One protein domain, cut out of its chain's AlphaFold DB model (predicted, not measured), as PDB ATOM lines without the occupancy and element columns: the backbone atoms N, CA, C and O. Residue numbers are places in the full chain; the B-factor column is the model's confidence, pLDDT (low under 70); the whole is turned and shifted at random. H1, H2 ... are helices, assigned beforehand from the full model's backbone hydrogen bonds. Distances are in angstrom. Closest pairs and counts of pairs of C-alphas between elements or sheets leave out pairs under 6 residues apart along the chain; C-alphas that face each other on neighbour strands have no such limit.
ATOM      1  N   HIS A 171     152.681 167.964 171.241       87.31
ATOM      2  CA  HIS A 171     152.225 167.479 169.926       87.31
ATOM      3  C   HIS A 171     153.340 166.925 169.008       87.31
ATOM      4  O   HIS A 171     153.230 166.954 167.783       87.31
ATOM      5  N   LEU A 172     154.412 166.396 169.606       88.81
ATOM      6  CA  LEU A 172     155.591 165.843 168.931       88.81
ATOM      7  C   LEU A 172     155.655 164.308 168.962       88.81
ATOM      8  O   LEU A 172     156.476 163.736 168.250       88.81
ATOM      9  N   TYR A 173     154.807 163.637 169.753       89.31
ATOM     10  CA  TYR A 173     154.815 162.173 169.895       89.31
ATOM     11  C   TYR A 173     154.732 161.447 168.548       89.31
ATOM     12  O   TYR A 173     155.605 160.634 168.256       89.31
ATOM     13  N   SER A 174     153.719 161.759 167.731       87.12
ATOM     14  CA  SER A 174     153.485 161.079 166.451       87.12
ATOM     15  C   SER A 174     154.670 161.245 165.508       87.12
ATOM     16  O   SER A 174     155.179 160.255 165.003       87.12
ATOM     17  N   PHE A 175     155.176 162.472 165.351       88.12
ATOM     18  CA  PHE A 175     156.370 162.726 164.549       88.12
ATOM     19  C   PHE A 175     157.588 161.922 165.030       88.12
ATOM     20  O   PHE A 175     158.297 161.363 164.203       88.12
ATOM     21  N   ILE A 176     157.843 161.842 166.341       89.62
ATOM     22  CA  ILE A 176     159.018 161.134 166.871       89.62
ATOM     23  C   ILE A 176     158.864 159.607 166.731       89.62
ATOM     24  O   ILE A 176     159.827 158.948 166.335       89.62
ATOM     25  N   ASP A 177     157.682 159.042 167.007       88.56
ATOM     26  CA  ASP A 177     157.434 157.600 166.840       88.56
ATOM     27  C   ASP A 177     157.495 157.169 165.366       88.56
ATOM     28  O   ASP A 177     158.060 156.122 165.055       88.56
ATOM     29  N   GLU A 178     156.990 158.003 164.457       86.94
ATOM     30  CA  GLU A 178     157.022 157.770 163.012       86.94
ATOM     31  C   GLU A 178     158.446 157.944 162.445       86.94
ATOM     32  O   GLU A 178     158.946 157.057 161.757       86.94
ATOM     33  N   PHE A 179     159.160 159.018 162.814       87.50
ATOM     34  CA  PHE A 179     160.533 159.309 162.364       87.50
ATOM     35  C   PHE A 179     161.563 158.259 162.803       87.50
ATOM     36  O   PHE A 179     162.510 157.992 162.068       87.50
ATOM     37  N   TYR A 180     161.394 157.655 163.983       88.88
ATOM     38  CA  TYR A 180     162.210 156.515 164.424       88.88
ATOM     39  C   TYR A 180     161.548 155.154 164.140       88.88
ATOM     40  O   TYR A 180     162.059 154.119 164.575       88.88
ATOM     41  N   GLY A 181     160.399 155.146 163.460       86.25
ATOM     42  CA  GLY A 181     159.607 153.959 163.139       86.25
ATOM     43  C   GLY A 181     159.661 153.531 161.674       86.25
ATOM     44  O   GLY A 181     159.433 152.353 161.404       86.25
ATOM     45  N   THR A 182     159.990 154.447 160.761       81.94
ATOM     46  CA  THR A 182     160.278 154.166 159.345       81.94
ATOM     47  C   THR A 182     161.785 154.098 159.071       81.94
ATOM     48  O   THR A 182     162.570 154.818 159.689       81.94
ATOM     49  N   ASP A 183     162.182 153.270 158.101       76.19
ATOM     50  CA  ASP A 183     163.524 153.300 157.502       76.19
ATOM     51  C   ASP A 183     163.629 154.339 156.358       76.19
ATOM     52  O   ASP A 183     164.736 154.759 156.014       76.19
ATOM     53  N   ASP A 184     162.503 154.776 155.770       75.44
ATOM     54  CA  ASP A 184     162.453 155.768 154.685       75.44
ATOM     55  C   ASP A 184     161.682 157.033 155.103       75.44
ATOM     56  O   ASP A 184     160.499 157.007 155.447       75.44
ATOM     57  N   ILE A 185     162.375 158.170 155.044       73.75
ATOM     58  CA  ILE A 185     161.880 159.500 155.430       73.75
ATOM     59  C   ILE A 185     160.760 159.992 154.487       73.75
ATOM     60  O   ILE A 185     160.001 160.890 154.851       73.75
ATOM     61  N   SER A 186     160.633 159.424 153.282       70.31
ATOM     62  CA  SER A 186     159.602 159.806 152.309       70.31
ATOM     63  C   SER A 186     158.211 159.224 152.588       70.31
ATOM     64  O   SER A 186     157.237 159.774 152.074       70.31
ATOM     65  N   ASP A 187     158.100 158.209 153.452       74.19
ATOM     66  CA  ASP A 187     156.815 157.645 153.897       74.19
ATOM     67  C   ASP A 187     156.145 158.465 155.027       74.19
ATOM     68  O   ASP A 187     154.997 158.199 155.386       74.19
ATOM     69  N   LEU A 188     156.830 159.477 155.585       76.31
ATOM     70  CA  LEU A 188     156.344 160.265 156.725       76.31
ATOM     71  C   LEU A 188     155.101 161.109 156.397       76.31
ATOM     72  O   LEU A 188     155.100 161.954 155.495       76.31
ATOM     73  N   ASN A 189     154.057 160.958 157.209       73.31
ATOM     74  CA  ASN A 189     152.780 161.630 157.032       73.31
ATOM     75  C   ASN A 189     152.868 163.146 157.293       73.31
ATOM     76  O   ASN A 189     153.271 163.615 158.361       73.31
ATOM     77  N   VAL A 190     152.382 163.934 156.328       67.50
ATOM     78  CA  VAL A 190     152.355 165.406 156.371       67.50
ATOM     79  C   VAL A 190     151.654 165.949 157.630       67.50
ATOM     80  O   VAL A 190     152.033 167.010 158.124       67.50
ATOM     81  N   SER A 191     150.669 165.234 158.193       69.06
ATOM     82  CA  SER A 191     149.975 165.669 159.416       69.06
ATOM     83  C   SER A 191     150.842 165.631 160.679       69.06
ATOM     84  O   SER A 191     150.615 166.432 161.588       69.06
ATOM     85  N   SER A 192     151.834 164.739 160.751       68.31
ATOM     86  CA  SER A 192     152.667 164.547 161.946       68.31
ATOM     87  C   SER A 192     153.599 165.736 162.211       68.31
ATOM     88  O   SER A 192     153.899 166.054 163.358       68.31
ATOM     89  N   PHE A 193     154.000 166.470 161.168       73.38
ATOM     90  CA  PHE A 193     154.973 167.566 161.265       73.38
ATOM     91  C   PHE A 193     154.494 168.822 162.004       73.38
ATOM     92  O   PHE A 193     155.294 169.735 162.215       73.38
ATOM     93  N   ARG A 194     153.221 168.901 162.410       71.81
ATOM     94  CA  ARG A 194     152.657 170.115 163.013       71.81
ATOM     95  C   ARG A 194     153.418 170.566 164.268       71.81
ATOM     96  O   ARG A 194     153.876 171.706 164.309       71.81
ATOM     97  N   GLY A 195     153.633 169.672 165.238       73.62
ATOM     98  CA  GLY A 195     154.413 169.992 166.442       73.62
ATOM     99  C   GLY A 195     155.869 170.365 166.128       73.62
ATOM    100  O   GLY A 195     156.443 171.243 166.768       73.62
ATOM    101  N   LEU A 196     156.459 169.775 165.080       80.38
ATOM    102  CA  LEU A 196     157.826 170.086 164.647       80.38
ATOM    103  C   LEU A 196     157.952 171.494 164.046       80.38
ATOM    104  O   LEU A 196     158.997 172.127 164.194       80.38
ATOM    105  N   GLN A 197     156.907 171.988 163.378       74.25
ATOM    106  CA  GLN A 197     156.868 173.346 162.828       74.25
ATOM    107  C   GLN A 197     156.638 174.410 163.915       74.25
ATOM    108  O   GLN A 197     157.120 175.536 163.785       74.25
ATOM    109  N   GLU A 198     155.933 174.055 164.991       73.56
ATOM    110  CA  GLU A 198     155.697 174.920 166.154       73.56
ATOM    111  C   GLU A 198     156.923 174.939 167.121       73.56
ATOM    112  O   GLU A 198     157.126 175.912 167.857       73.56
ATOM    113  N   LEU A 199     157.818 173.936 167.048       79.00
ATOM    114  CA  LEU A 199     159.049 173.811 167.851       79.00
ATOM    115  C   LEU A 199     160.163 174.811 167.461       79.00
ATOM    116  O   LEU A 199     161.139 174.497 166.768       79.00
ATOM    117  N   SER A 200     160.041 176.034 167.978       71.25
ATOM    118  CA  SER A 200     161.030 177.112 167.808       71.25
ATOM    119  C   SER A 200     162.275 176.999 168.708       71.25
ATOM    120  O   SER A 200     163.356 177.402 168.275       71.25
ATOM    121  N   ASP A 201     162.158 176.425 169.912       84.69
ATOM    122  CA  ASP A 201     163.263 176.213 170.867       84.69
ATOM    123  C   ASP A 201     163.450 174.715 171.171       84.69
ATOM    124  O   ASP A 201     162.761 174.121 172.004       84.69
ATOM    125  N   SER A 202     164.412 174.106 170.477       86.44
ATOM    126  CA  SER A 202     164.775 172.697 170.635       86.44
ATOM    127  C   SER A 202     165.529 172.403 171.937       86.44
ATOM    128  O   SER A 202     165.420 171.292 172.453       86.44
ATOM    129  N   GLU A 203     166.271 173.362 172.502       88.94
ATOM    130  CA  GLU A 203     167.034 173.156 173.738       88.94
ATOM    131  C   GLU A 203     166.094 173.081 174.948       88.94
ATOM    132  O   GLU A 203     166.224 172.171 175.773       88.94
ATOM    133  N   SER A 204     165.106 173.975 175.022       89.75
ATOM    134  CA  SER A 204     164.047 173.916 176.034       89.75
ATOM    135  C   SER A 204     163.259 172.605 175.945       89.75
ATOM    136  O   SER A 204     163.099 171.918 176.960       89.75
ATOM    137  N   PHE A 205     162.858 172.190 174.735       90.00
ATOM    138  CA  PHE A 205     162.178 170.909 174.528       90.00
ATOM    139  C   PHE A 205     163.024 169.719 174.992       90.00
ATOM    140  O   PHE A 205     162.557 168.963 175.837       90.00
ATOM    141  N   LEU A 206     164.274 169.582 174.531       91.62
ATOM    142  CA  LEU A 206     165.142 168.450 174.891       91.62
ATOM    143  C   LEU A 206     165.375 168.345 176.408       91.62
ATOM    144  O   LEU A 206     165.407 167.244 176.958       91.62
ATOM    145  N   ARG A 207     165.500 169.482 177.107       93.31
ATOM    146  CA  ARG A 207     165.635 169.528 178.575       93.31
ATOM    147  C   ARG A 207     164.334 169.171 179.308       93.31
ATOM    148  O   ARG A 207     164.396 168.575 180.385       93.31
ATOM    149  N   LYS A 208     163.171 169.500 178.738       92.56
ATOM    150  CA  LYS A 208     161.840 169.191 179.291       92.56
ATOM    151  C   LYS A 208     161.421 167.739 179.027       92.56
ATOM    152  O   LYS A 208     160.864 167.093 179.917       92.56
ATOM    153  N   SER A 209     161.693 167.228 177.825       92.38
ATOM    154  CA  SER A 209     161.340 165.875 177.380       92.38
ATOM    155  C   SER A 209     162.185 164.801 178.050       92.38
ATOM    156  O   SER A 209     161.689 163.703 178.269       92.38
ATOM    157  N   ALA A 210     163.433 165.102 178.412       94.69
ATOM    158  CA  ALA A 210     164.280 164.183 179.162       94.69
ATOM    159  C   ALA A 210     163.681 163.795 180.529       94.69
ATOM    160  O   ALA A 210     162.855 164.511 181.112       94.69
TER     161      ALA A 210
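AT A GLANCE: This is residues 171 to 210 of the 1050 residues of an uncharacterized protein of Capitella teleta (UniProt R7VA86). Three short helices are strung along an elongated, loose piece of chain with no packed core: H1 and H2 lie near each other, the long link between them loops out at one end with residues 180 to 186 sticking out, and H3 stands free at the other end. No helix touches another. The printed part has 40 residues with three named helices, in the order H1, H2, H3, and no named strand; its class is all helix. It is only just loose, close to compact, with a radius of gyration of the C-alphas of 10.8 A, and the C-alphas span 28 by 18 by 12 A.

HOW THE PARTS SIT: Begin with the longest helix, H3, at residues 202 to 209. It touches no helix, and it belongs to the stretch 200 to 210 that stands free. Go back along the chain to H2, residues 194 to 198; H2 and H3 are apart, though a tight link of 3 residues joins them. Then look at H1, residues 173 to 179, which is also apart from H3. H1 and H2 are close but not clearly touching, with 2 pairs of C-alphas within 8 A; their closest C-alphas are those of Phe 175 and Leu 196, 7.5 A apart, and their centres are 11.6 A apart. On the backbone, every O i to N i+4 pair inside H1, H2 and H3 is within hydrogen-bond range.

IN THESE COORDINATES: Find C-alpha 202 at (164.775, 172.697, 170.635), where H3 begins; from there the helix runs 10.2 A to C-alpha 209 at (161.340, 165.875, 177.380). H1 begins at C-alpha 173, at (154.815, 162.173, 169.895), and runs 9.9 A to C-alpha 179. Between these two, H2 goes from Arg 194 to Glu 198, 6.5 A from first to last C-alpha.

THE WHOLE: The two C-alphas farthest apart are those of Asp 187 and Arg 207, at 28.8 A, while the first and last printed C-alphas, of His 171 and Ala 210, are 15.5 A apart. The printed part has no cut. Look for the long link at residues 180 to 193, 14 residues between H1 and H2, whose C-alphas lie 6 to 15 A from the mean of all C-alphas. In the B-factor column the mean pLDDT of the printed part is 81.9, and residues 190 to 192 are under 70, where the model's confidence is low.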